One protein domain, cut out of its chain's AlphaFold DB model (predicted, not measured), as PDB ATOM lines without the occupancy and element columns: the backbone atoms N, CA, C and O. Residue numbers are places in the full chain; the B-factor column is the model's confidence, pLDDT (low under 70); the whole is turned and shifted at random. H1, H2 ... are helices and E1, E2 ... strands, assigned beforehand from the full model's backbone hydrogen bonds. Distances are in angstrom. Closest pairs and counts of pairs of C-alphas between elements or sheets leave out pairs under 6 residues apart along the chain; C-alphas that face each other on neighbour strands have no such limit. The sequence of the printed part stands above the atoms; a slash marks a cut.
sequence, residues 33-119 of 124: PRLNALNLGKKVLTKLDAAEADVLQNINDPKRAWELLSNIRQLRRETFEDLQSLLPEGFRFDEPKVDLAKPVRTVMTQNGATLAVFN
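What this domain is: This is residues 33 to 119 of the 124 residues of an uncharacterized protein of Proteobacteria bacterium ST_bin11 (UniProt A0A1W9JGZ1). A small two-stranded hairpin, E1 and E2, sits beside one end of a long helical hairpin, H1 and H2, near the turn that joins the two helices, and its tip reaches out past that turn. H1 and H2 lie side by side and make most of the length, while a long link with no named element, residues 86 to 102, turns at the far end and runs back along the helices to the strands. The printed part has 87 residues with two named helices and two named strands, in the order H1, H2, E1, E2; the sheet's order is E1 - E2, antiparallel, and the class is mostly helix. The whole is loose, with a radius of gyration of the C-alphas of 16.1 A, and its outline is a rod spanning 54 by 24 by 17 A.

Where its parts are: Strand E1 is residues 103 to 108, 13.5 A from first to last C-alpha, and strand E2 is residues 114 to 118, 12.8 A long and ending with C-alpha 118 at (140.289, 183.265, 169.877). Helix H1 is residues 33 to 58, 37.2 A long, from C-alpha 33 at (158.781, 207.990, 150.896) to C-alpha 58 at (148.890, 174.622, 164.020). Helix H2 is residues 62 to 85, 34.2 A long.

How they stand to each other: E1 and E2 are antiparallel neighbours and form a hairpin, with 156 degrees between their directions. The C-alphas of Thr 106 and Ala 116 face each other at 4.4 A. N 107 and O 115 are within hydrogen-bond range at 2.7 A, and so are N 117 and O 105 at 2.8 A. The closest C-alphas of H1 and E1 are those of Gln 57 and Arg 105, 6.4 A apart. Those of H1 and E2 are Leu 56 and Val 117, at 7.3 A. H1 and H2 touch and form a helical hairpin; their closest C-alphas, those of Val 55 and Ala 65, are 6.2 A apart. Their lines stand at a shallow tilt of 12 degrees, and they run opposite ways. H2 and E2 are apart. In H1 and H2 every O i to N i+4 pair is within hydrogen-bond range.

The domain as a whole: The two C-alphas farthest apart, those of Pro 33 and Asn 111, are 55.5 A from each other. The printed part has no cut. The links from H1 to H2 and from E1 to E2 are tight, and the link of 17 residues from H2 to E1 is long. The mean pLDDT of the printed part is 75.9; residues 33 to 34, 89 to 103 and 117 to 119 are under 70.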
ATOM      1  N   PRO A  33     158.100 209.033 150.131       69.94
ATOM      2  CA  PRO A  33     158.781 207.990 150.896       69.94
ATOM      3  C   PRO A  33     157.998 207.600 152.159       69.94
ATOM      4  O   PRO A  33     158.023 206.443 152.575       69.94
ATOM      5  N   ARG A  34     157.215 208.537 152.711       69.06
ATOM      6  CA  ARG A  34     156.288 208.304 153.828       69.06
ATOM      7  C   ARG A  34     155.152 207.350 153.454       69.06
ATOM      8  O   ARG A  34     154.833 206.451 154.222       69.06
ATOM      9  N   LEU A  35     154.576 207.497 152.262       70.88
ATOM     10  CA  LEU A  35     153.485 206.642 151.788       70.88
ATOM     11  C   LEU A  35     153.979 205.212 151.527       70.88
ATOM     12  O   LEU A  35     153.291 204.244 151.854       70.88
ATOM     13  N   ASN A  36     155.210 205.070 151.031       77.00
ATOM     14  CA  ASN A  36     155.865 203.769 150.910       77.00
ATOM     15  C   ASN A  36     156.120 203.117 152.275       77.00
ATOM     16  O   ASN A  36     155.813 201.936 152.435       77.00
ATOM     17  N   ALA A  37     156.615 203.867 153.263       72.19
ATOM     18  CA  ALA A  37     156.830 203.347 154.615       72.19
ATOM     19  C   ALA A  37     155.519 202.873 155.268       72.19
ATOM     20  O   ALA A  37     155.468 201.774 155.817       72.19
ATOM     21  N   LEU A  38     154.430 203.632 155.113       75.19
ATOM     22  CA  LEU A  38     153.105 203.242 155.608       75.19
ATOM     23  C   LEU A  38     152.563 201.981 154.924       75.19
ATOM     24  O   LEU A  38     152.006 201.103 155.584       75.19
ATOM     25  N   ASN A  39     152.731 201.864 153.605       78.75
ATOM     26  CA  ASN A  39     152.307 200.677 152.862       78.75
ATOM     27  C   ASN A  39     153.114 199.435 153.257       78.75
ATOM     28  O   ASN A  39     152.549 198.346 153.387       78.75
ATOM     29  N   LEU A  40     154.422 199.591 153.480       79.19
ATOM     30  CA  LEU A  40     155.274 198.521 153.992       79.19
ATOM     31  C   LEU A  40     154.859 198.117 155.407       79.19
ATOM     32  O   LEU A  40     154.689 196.927 155.656       79.19
ATOM     33  N   GLY A  41     154.591 199.084 156.283       76.62
ATOM     34  CA  GLY A  41     154.072 198.851 157.627       76.62
ATOM     35  C   GLY A  41     152.780 198.044 157.648       76.62
ATOM     36  O   GLY A  41     152.706 196.998 158.287       76.62
ATOM     37  N   LYS A  42     151.786 198.455 156.852       78.69
ATOM     38  CA  LYS A  42     150.533 197.699 156.664       78.69
ATOM     39  C   LYS A  42     150.790 196.265 156.201       78.69
ATOM     40  O   LYS A  42     150.154 195.324 156.674       78.69
ATOM     41  N   LYS A  43     151.740 196.076 155.282       83.69
ATOM     42  CA  LYS A  43     152.115 194.746 154.783       83.69
ATOM     43  C   LYS A  43     152.811 193.895 155.848       83.69
ATOM     44  O   LYS A  43     152.660 192.678 155.838       83.69
ATOM     45  N   VAL A  44     153.585 194.502 156.743       83.56
ATOM     46  CA  VAL A  44     154.217 193.798 157.866       83.56
ATOM     47  C   VAL A  44     153.163 193.394 158.892       83.56
ATOM     48  O   VAL A  44     153.102 192.218 159.236       83.56
ATOM     49  N   LEU A  45     152.276 194.310 159.290       80.81
ATOM     50  CA  LEU A  45     151.195 194.023 160.240       80.81
ATOM     51  C   LEU A  45     150.290 192.884 159.753       80.81
ATOM     52  O   LEU A  45     150.097 191.912 160.469       80.81
ATOM     53  N   THR A  46     149.853 192.922 158.492       82.00
ATOM     54  CA  THR A  46     149.033 191.841 157.909       82.00
ATOM     55  C   THR A  46     149.746 190.485 157.868       82.00
ATOM     56  O   THR A  46     149.107 189.443 158.006       82.00
ATOM     57  N   LYS A  47     151.073 190.465 157.697       85.31
ATOM     58  CA  LYS A  47     151.861 189.227 157.789       85.31
ATOM     59  C   LYS A  47     151.995 188.731 159.226       85.31
ATOM     60  O   LYS A  47     151.969 187.523 159.432       85.31
ATOM     61  N   LEU A  48     152.146 189.638 160.192       83.94
ATOM     62  CA  LEU A  48     152.168 189.294 161.614       83.94
ATOM     63  C   LEU A  48     150.808 188.741 162.061       83.94
ATOM     64  O   LEU A  48     150.782 187.725 162.746       83.94
ATOM     65  N   ASP A  49     149.701 189.318 161.587       80.88
ATOM     66  CA  ASP A  49     148.346 188.800 161.824       80.88
ATOM     67  C   ASP A  49     148.182 187.374 161.277       80.88
ATOM     68  O   ASP A  49     147.644 186.493 161.949       80.88
ATOM     69  N   ALA A  50     148.680 187.123 160.061       82.62
ATOM     70  CA  ALA A  50     148.658 185.790 159.465       82.62
ATOM     71  C   ALA A  50     149.532 184.794 160.247       82.62
ATOM     72  O   ALA A  50     149.123 183.654 160.447       82.62
ATOM     73  N   ALA A  51     150.707 185.221 160.719       84.38
ATOM     74  CA  ALA A  51     151.588 184.391 161.535       84.38
ATOM     75  C   ALA A  51     150.972 184.065 162.907       84.38
ATOM     76  O   ALA A  51     151.082 182.934 163.373       84.38
ATOM     77  N   GLU A  52     150.290 185.023 163.542       83.50
ATOM     78  CA  GLU A  52     149.551 184.791 164.789       83.50
ATOM     79  C   GLU A  52     148.439 183.753 164.585       83.50
ATOM     80  O   GLU A  52     148.322 182.807 165.368       83.50
ATOM     81  N   ALA A  53     147.665 183.880 163.501       80.50
ATOM     82  CA  ALA A  53     146.635 182.906 163.151       80.50
ATOM     83  C   ALA A  53     147.219 181.504 162.903       80.50
ATOM     84  O   ALA A  53     146.667 180.521 163.394       80.50
ATOM     85  N   ASP A  54     148.356 181.413 162.208       84.12
ATOM     86  CA  ASP A  54     149.029 180.145 161.909       84.12
ATOM     87  C   ASP A  54     149.532 179.441 163.179       84.12
ATOM     88  O   ASP A  54     149.318 178.240 163.368       84.12
ATOM     89  N   VAL A  55     150.115 180.199 164.116       82.50
ATOM     90  CA  VAL A  55     150.530 179.680 165.430       82.50
ATOM     91  C   VAL A  55     149.328 179.156 166.212       82.50
ATOM     92  O   VAL A  55     149.375 178.045 166.747       82.50
ATOM     93  N   LEU A  56     148.233 179.922 166.251       80.31
ATOM     94  CA  LEU A  56     147.004 179.518 166.934       80.31
ATOM     95  C   LEU A  56     146.330 178.308 166.277       80.31
ATOM     96  O   LEU A  56     145.657 177.555 166.980       80.31
ATOM     97  N   GLN A  57     146.496 178.113 164.968       81.50
ATOM     98  CA  GLN A  57     145.895 177.014 164.219       81.50
ATOM     99  C   GLN A  57     146.701 175.713 164.320       81.50
ATOM    100  O   GLN A  57     146.107 174.650 164.529       81.50
ATOM    101  N   ASN A  58     148.027 175.791 164.202       82.19
ATOM    102  CA  ASN A  58     148.890 174.622 164.020       82.19
ATOM    103  C   ASN A  58     149.541 174.128 165.314       82.19
ATOM    104  O   ASN A  58     149.852 172.941 165.431       82.19
ATOM    105  N   ILE A  59     149.757 175.006 166.298       82.31
ATOM    106  CA  ILE A  59     150.475 174.645 167.522       82.31
ATOM    107  C   ILE A  59     149.476 174.286 168.621       82.31
ATOM    108  O   ILE A  59     148.649 175.089 169.049       82.31
ATOM    109  N   ASN A  60     149.549 173.037 169.083       75.25
ATOM    110  CA  ASN A  60     148.735 172.538 170.196       75.25
ATOM    111  C   ASN A  60     149.446 172.676 171.547       75.25
ATOM    112  O   ASN A  60     148.779 172.755 172.575       75.25
ATOM    113  N   ASP A  61     150.782 172.729 171.545       82.19
ATOM    114  CA  ASP A  61     151.587 172.889 172.753       82.19
ATOM    115  C   ASP A  61     151.470 174.326 173.286       82.19
ATOM    116  O   ASP A  61     152.019 175.250 172.676       82.19
ATOM    117  N   PRO A  62     150.836 174.548 174.452       75.50
ATOM    118  CA  PRO A  62     150.549 175.899 174.931       75.50
ATOM    119  C   PRO A  62     151.819 176.685 175.275       75.50
ATOM    120  O   PRO A  62     151.865 177.888 175.052       75.50
ATOM    121  N   LYS A  63     152.874 176.017 175.767       78.81
ATOM    122  CA  LYS A  63     154.150 176.672 176.109       78.81
ATOM    123  C   LYS A  63     154.863 177.225 174.871       78.81
ATOM    124  O   LYS A  63     155.272 178.377 174.866       78.81
ATOM    125  N   ARG A  64     154.951 176.416 173.810       79.56
ATOM    126  CA  ARG A  64     155.582 176.809 172.540       79.56
ATOM    127  C   ARG A  64     154.748 177.841 171.788       79.56
ATOM    128  O   ARG A  64     155.303 178.782 171.233       79.56
ATOM    129  N   ALA A  65     153.423 177.682 171.793       80.19
ATOM    130  CA  ALA A  65     152.521 178.668 171.210       80.19
ATOM    131  C   ALA A  65     152.661 180.022 171.918       80.19
ATOM    132  O   ALA A  65     152.766 181.044 171.251       80.19
ATOM    133  N   TRP A  66     152.723 180.036 173.254       80.50
ATOM    134  CA  TRP A  66     152.833 181.272 174.028       80.50
ATOM    135  C   TRP A  66     154.098 182.073 173.709       80.50
ATOM    136  O   TRP A  66     153.988 183.267 173.458       80.50
ATOM    137  N   GLU A  67     155.269 181.432 173.664       84.25
ATOM    138  CA  GLU A  67     156.541 182.101 173.336       84.25
ATOM    139  C   GLU A  67     156.525 182.732 171.934       84.25
ATOM    140  O   GLU A  67     156.996 183.850 171.727       84.25
ATOM    141  N   LEU A  68     155.947 182.037 170.950       84.88
ATOM    142  CA  LEU A  68     155.831 182.562 169.589       84.88
ATOM    143  C   LEU A  68     154.824 183.712 169.516       84.88
ATOM    144  O   LEU A  68     155.109 184.741 168.906       84.88
ATOM    145  N   LEU A  69     153.675 183.574 170.180       84.62
ATOM    146  CA  LEU A  69     152.655 184.620 170.243       84.62
ATOM    147  C   LEU A  69     153.158 185.868 170.965       84.62
ATOM    148  O   LEU A  69     152.877 186.975 170.513       84.62
ATOM    149  N   SER A  70     153.912 185.723 172.060       83.31
ATOM    150  CA  SER A  70     154.481 186.869 172.773       83.31
ATOM    151  C   SER A  70     155.439 187.649 171.883       83.31
ATOM    152  O   SER A  70     155.338 188.871 171.816       83.31
ATOM    153  N   ASN A  71     156.292 186.949 171.132       86.25
ATOM    154  CA  ASN A  71     157.234 187.582 170.212       86.25
ATOM    155  C   ASN A  71     156.511 188.274 169.047       86.25
ATOM    156  O   ASN A  71     156.820 189.419 168.730       86.25
ATOM    157  N   ILE A  72     155.511 187.622 168.439       85.25
ATOM    158  CA  ILE A  72     154.712 188.211 167.349       85.25
ATOM    159  C   ILE A  72     153.981 189.470 167.833       85.25
ATOM    160  O   ILE A  72     153.989 190.495 167.151       85.25
ATOM    161  N   ARG A  73     153.393 189.429 169.032       83.75
ATOM    162  CA  ARG A  73     152.695 190.578 169.628       83.75
ATOM    163  C   ARG A  73     153.642 191.708 170.010       83.75
ATOM    164  O   ARG A  73     153.270 192.868 169.863       83.75
ATOM    165  N   GLN A  74     154.843 191.389 170.484       85.06
ATOM    166  CA  GLN A  74     155.868 192.392 170.752       85.06
ATOM    167  C   GLN A  74     156.293 193.088 169.453       85.06
ATOM    168  O   GLN A  74     156.209 194.310 169.372       85.06
ATOM    169  N   LEU A  75     156.615 192.320 168.406       85.19
ATOM    170  CA  LEU A  75     156.951 192.860 167.084       85.19
ATOM    171  C   LEU A  75     155.821 193.713 166.500       85.19
ATOM    172  O   LEU A  75     156.069 194.732 165.861       85.19
ATOM    173  N   ARG A  76     154.562 193.331 166.727       83.62
ATOM    174  CA  ARG A  76     153.401 194.134 166.321       83.62
ATOM    175  C   ARG A  76     153.387 195.506 167.001       83.62
ATOM    176  O   ARG A  76     153.136 196.497 166.326       83.62
ATOM    177  N   ARG A  77     153.668 195.578 168.306       82.50
ATOM    178  CA  ARG A  77     153.728 196.853 169.044       82.50
ATOM    179  C   ARG A  77     154.877 197.724 168.560       82.50
ATOM    180  O   ARG A  77     154.645 198.879 168.233       82.50
ATOM    181  N   GLU A  78     156.068 197.146 168.433       85.00
ATOM    182  CA  GLU A  78     157.261 197.853 167.950       85.00
ATOM    183  C   GLU A  78     157.031 198.408 166.537       85.00
ATOM    184  O   GLU A  78     157.214 199.595 166.288       85.00
ATOM    185  N   THR A  79     156.511 197.584 165.621       82.38
ATOM    186  CA  THR A  79     156.195 198.036 164.255       82.38
ATOM    187  C   THR A  79     155.089 199.090 164.217       82.38
ATOM    188  O   THR A  79     155.115 199.964 163.354       82.38
ATOM    189  N   PHE A  80     154.121 199.037 165.131       81.38
ATOM    190  CA  PHE A  80     153.083 200.057 165.239       81.38
ATOM    191  C   PHE A  80     153.640 201.391 165.757       81.38
ATOM    192  O   PHE A  80     153.360 202.432 165.163       81.38
ATOM    193  N   GLU A  81     154.460 201.365 166.810       82.31
ATOM    194  CA  GLU A  81     155.134 202.548 167.362       82.31
ATOM    195  C   GLU A  81     156.059 203.198 166.324       82.31
ATOM    196  O   GLU A  81     155.996 204.413 166.107       82.31
ATOM    197  N   ASP A  82     156.833 202.388 165.599       80.38
ATOM    198  CA  ASP A  82     157.684 202.850 164.501       80.38
ATOM    199  C   ASP A  82     156.858 203.542 163.410       80.38
ATOM    200  O   ASP A  82     157.203 204.637 162.963       80.38
ATOM    201  N   LEU A  83     155.725 202.961 163.002       77.88
ATOM    202  CA  LEU A  83     154.844 203.573 162.001       77.88
ATOM    203  C   LEU A  83     154.202 204.866 162.495       77.88
ATOM    204  O   LEU A  83     154.038 205.802 161.710       77.88
ATOM    205  N   GLN A  84     153.856 204.927 163.777       77.69
ATOM    206  CA  GLN A  84     153.302 206.122 164.390       77.69
ATOM    207  C   GLN A  84     154.335 207.253 164.450       77.69
ATOM    208  O   GLN A  84     153.984 208.400 164.181       77.69
ATOM    209  N   SER A  85     155.610 206.939 164.702       78.88
ATOM    210  CA  SER A  85     156.703 207.924 164.700       78.88
ATOM    211  C   SER A  85     156.963 208.550 163.321       78.88
ATOM    212  O   SER A  85     157.433 209.683 163.217       78.88
ATOM    213  N   LEU A  86     156.631 207.828 162.244       74.06
ATOM    214  CA  LEU A  86     156.800 208.287 160.863       74.06
ATOM    215  C   LEU A  86     155.665 209.210 160.388       74.06
ATOM    216  O   LEU A  86     155.774 209.820 159.315       74.06
ATOM    217  N   LEU A  87     154.573 209.306 161.151       72.00
ATOM    218  CA  LEU A  87     153.419 210.134 160.822       72.00
ATOM    219  C   LEU A  87     153.589 211.571 161.353       72.00
ATOM    220  O   LEU A  87     154.119 211.773 162.442       72.00
ATOM    221  N   PRO A  88     153.127 212.592 160.606       73.25
ATOM    222  CA  PRO A  88     153.063 213.961 161.113       73.25
ATOM    223  C   PRO A  88     152.151 214.074 162.343       73.25
ATOM    224  O   PRO A  88     151.165 213.341 162.455       73.25
ATOM    225  N   GLU A  89     152.422 215.049 163.216       67.50
ATOM    226  CA  GLU A  89     151.546 215.372 164.350       67.50
ATOM    227  C   GLU A  89     150.088 215.552 163.894       67.50
ATOM    228  O   GLU A  89     149.790 216.277 162.944       67.50
ATOM    229  N   GLY A  90     149.171 214.853 164.569       62.19
ATOM    230  CA  GLY A  90     147.736 214.869 164.267       62.19
ATOM    231  C   GLY A  90     147.246 213.743 163.349       62.19
ATOM    232  O   GLY A  90     146.039 213.499 163.313       62.19
ATOM    233  N   PHE A  91     148.131 213.002 162.674       64.19
ATOM    234  CA  PHE A  91     147.745 211.781 161.963       64.19
ATOM    235  C   PHE A  91     147.793 210.570 162.894       64.19
ATOM    236  O   PHE A  91     148.812 210.279 163.516       64.19
ATOM    237  N   ARG A  92     146.680 209.837 162.973       64.00
ATOM    238  CA  ARG A  92     146.607 208.557 163.683       64.00
ATOM    239  C   ARG A  92     146.587 207.421 162.674       64.00
ATOM    240  O   ARG A  92     145.836 207.461 161.701       64.00
ATOM    241  N   PHE A  93     147.424 206.421 162.909       65.44
ATOM    242  CA  PHE A  93     147.271 205.128 162.268       65.44
ATOM    243  C   PHE A  93     146.280 204.333 163.110       65.44
ATOM    244  O   PHE A  93     146.586 203.983 164.247       65.44
ATOM    245  N   ASP A  94     145.083 204.092 162.587       63.94
ATOM    246  CA  ASP A  94     144.141 203.218 163.275       63.94
ATOM    247  C   ASP A  94     144.694 201.795 163.228       63.94
ATOM    248  O   ASP A  94     144.922 201.239 162.147       63.94
ATOM    249  N   GLU A  95     144.948 201.213 164.402       61.91
ATOM    250  CA  GLU A  95     145.347 199.817 164.478       61.91
ATOM    251  C   GLU A  95     144.248 198.964 163.828       61.91
ATOM    252  O   GLU A  95     143.062 199.159 164.129       61.91
ATOM    253  N   PRO A  96     144.596 198.044 162.908       60.66
ATOM    254  CA  PRO A  96     143.604 197.157 162.329       60.66
ATOM    255  C   PRO A  96     142.924 196.388 163.462       60.66
ATOM    256  O   PRO A  96     143.560 195.608 164.173       60.66
ATOM    257  N   LYS A  97     141.621 196.643 163.642       58.12
ATOM    258  CA  LYS A  97     140.800 195.927 164.617       58.12
ATOM    259  C   LYS A  97     140.818 194.452 164.249       58.12
ATOM    260  O   LYS A  97     140.279 194.057 163.218       58.12
ATOM    261  N   VAL A  98     141.442 193.647 165.101       60.19
ATOM    262  CA  VAL A  98     141.292 192.198 165.037       60.19
ATOM    263  C   VAL A  98     139.856 191.896 165.451       60.19
ATOM    264  O   VAL A  98     139.408 192.340 166.509       60.19
ATOM    265  N   ASP A  99     139.116 191.183 164.605       56.00
ATOM    266  CA  ASP A  99     137.758 190.725 164.905       56.00
ATOM    267  C   ASP A  99     137.814 189.685 166.043       56.00
ATOM    268  O   ASP A  99     137.809 188.475 165.817       56.00
ATOM    269  N   LEU A 100     137.834 190.165 167.291       59.19
ATOM    270  CA  LEU A 100     137.798 189.357 168.524       59.19
ATOM    271  C   LEU A 100     136.556 188.447 168.597       59.19
ATOM    272  O   LEU A 100     136.507 187.508 169.385       59.19
ATOM    273  N   ALA A 101     135.535 188.732 167.784       55.31
ATOM    274  CA  ALA A 101     134.269 188.013 167.757       55.31
ATOM    275  C   ALA A 101     134.342 186.648 167.047       55.31
ATOM    276  O   ALA A 101     133.421 185.843 167.199       55.31
ATOM    277  N   LYS A 102     135.397 186.369 166.265       62.00
ATOM    278  CA  LYS A 102     135.511 185.122 165.492       62.00
ATOM    279  C   LYS A 102     136.605 184.213 166.059       62.00
ATOM    280  O   LYS A 102     137.759 184.633 166.141       62.00
ATOM    281  N   PRO A 103     136.280 182.961 166.427       64.75
ATOM    282  CA  PRO A 103     137.294 182.008 166.854       64.75
ATOM    283  C   PRO A 103     138.163 181.582 165.665       64.75
ATOM    284  O   PRO A 103     137.659 181.334 164.572       64.75
ATOM    285  N   VAL A 104     139.469 181.468 165.902       70.50
ATOM    286  CA  VAL A 104     140.461 180.965 164.938       70.50
ATOM    287  C   VAL A 104     140.274 179.469 164.711       70.50
ATOM    288  O   VAL A 104     140.357 178.993 163.583       70.50
ATOM    289  N   ARG A 105     139.989 178.717 165.778       73.38
ATOM    290  CA  ARG A 105     139.633 177.296 165.693       73.38
ATOM    291  C   ARG A 105     138.813 176.851 166.892       73.38
ATOM    292  O   ARG A 105     138.846 177.480 167.947       73.38
ATOM    293  N   THR A 106     138.130 175.727 166.747       78.25
ATOM    294  CA  THR A 106     137.469 175.017 167.842       78.25
ATOM    295  C   THR A 106     138.170 173.682 168.083       78.25
ATOM    296  O   THR A 106     138.530 172.975 167.145       78.25
ATOM    297  N   VAL A 107     138.411 173.345 169.346       75.12
ATOM    298  CA  VAL A 107     139.093 172.125 169.786       75.12
ATOM    299  C   VAL A 107     138.141 171.354 170.690       75.12
ATOM    300  O   VAL A 107     137.699 171.874 171.712       75.12
ATOM    301  N   MET A 108     137.817 170.111 170.336       74.44
ATOM    302  CA  MET A 108     137.095 169.220 171.245       74.44
ATOM    303  C   MET A 108     138.066 168.623 172.261       74.44
ATOM    304  O   MET A 108     139.080 168.026 171.906       74.44
ATOM    305  N   THR A 109     137.756 168.801 173.538       72.06
ATOM    306  CA  THR A 109     138.513 168.210 174.645       72.06
ATOM    307  C   THR A 109     138.129 166.747 174.847       72.06
ATOM    308  O   THR A 109     137.056 166.307 174.438       72.06
ATOM    309  N   GLN A 110     138.988 165.996 175.541       73.50
ATOM    310  CA  GLN A 110     138.747 164.587 175.888       73.50
ATOM    311  C   GLN A 110     137.462 164.383 176.712       73.50
ATOM    312  O   GLN A 110     136.874 163.308 176.682       73.50
ATOM    313  N   ASN A 111     136.986 165.438 177.379       77.38
ATOM    314  CA  ASN A 111     135.768 165.431 178.187       77.38
ATOM    315  C   ASN A 111     134.506 165.753 177.360       77.38
ATOM    316  O   ASN A 111     133.434 165.943 177.928       77.38
ATOM    317  N   GLY A 112     134.625 165.882 176.033       74.19
ATOM    318  CA  GLY A 112     133.525 166.240 175.134       74.19
ATOM    319  C   GLY A 112     133.180 167.733 175.099       74.19
ATOM    320  O   GLY A 112     132.302 168.132 174.340       74.19
ATOM    321  N   ALA A 113     133.870 168.579 175.875       76.12
ATOM    322  CA  ALA A 113     133.667 170.026 175.847       76.12
ATOM    323  C   ALA A 113     134.399 170.667 174.658       76.12
ATOM    324  O   ALA A 113     135.569 170.363 174.406       76.12
ATOM    325  N   THR A 114     133.732 171.578 173.954       76.75
ATOM    326  CA  THR A 114     134.296 172.308 172.811       76.75
ATOM    327  C   THR A 114     134.916 173.620 173.287       76.75
ATOM    328  O   THR A 114     134.215 174.491 173.795       76.75
ATOM    329  N   LEU A 115     136.229 173.776 173.120       75.62
ATOM    330  CA  LEU A 115     136.964 175.007 173.411       75.62
ATOM    331  C   LEU A 115     137.158 175.814 172.131       75.62
ATOM    332  O   LEU A 115     137.597 175.279 171.118       75.62
ATOM    333  N   ALA A 116     136.861 177.106 172.174       76.75
ATOM    334  CA  ALA A 116     137.128 178.022 171.074       76.75
ATOM    335  C   ALA A 116     138.432 178.789 171.341       76.75
ATOM    336  O   ALA A 116     138.608 179.388 172.401       76.75
ATOM    337  N   VAL A 117     139.354 178.749 170.382       68.88
ATOM    338  CA  VAL A 117     140.614 179.495 170.404       68.88
ATOM    339  C   VAL A 117     140.373 180.816 169.693       68.88
ATOM    340  O   VAL A 117     140.086 180.828 168.497       68.88
ATOM    341  N   PHE A 118     140.471 181.922 170.420       69.62
ATOM    342  CA  PHE A 118     140.289 183.265 169.877       69.62
ATOM    343  C   PHE A 118     141.630 183.944 169.640       69.62
ATOM    344  O   PHE A 118     142.588 183.739 170.388       69.62
ATOM    345  N   ASN A 119     141.675 184.787 168.610       65.94
ATOM    346  CA  ASN A 119     142.771 185.720 168.435       65.94
ATOM    347  C   ASN A 119     142.485 186.928 169.330       65.94
ATOM    348  O   ASN A 119     141.600 187.712 169.014       65.94
TER     349      ASN A 119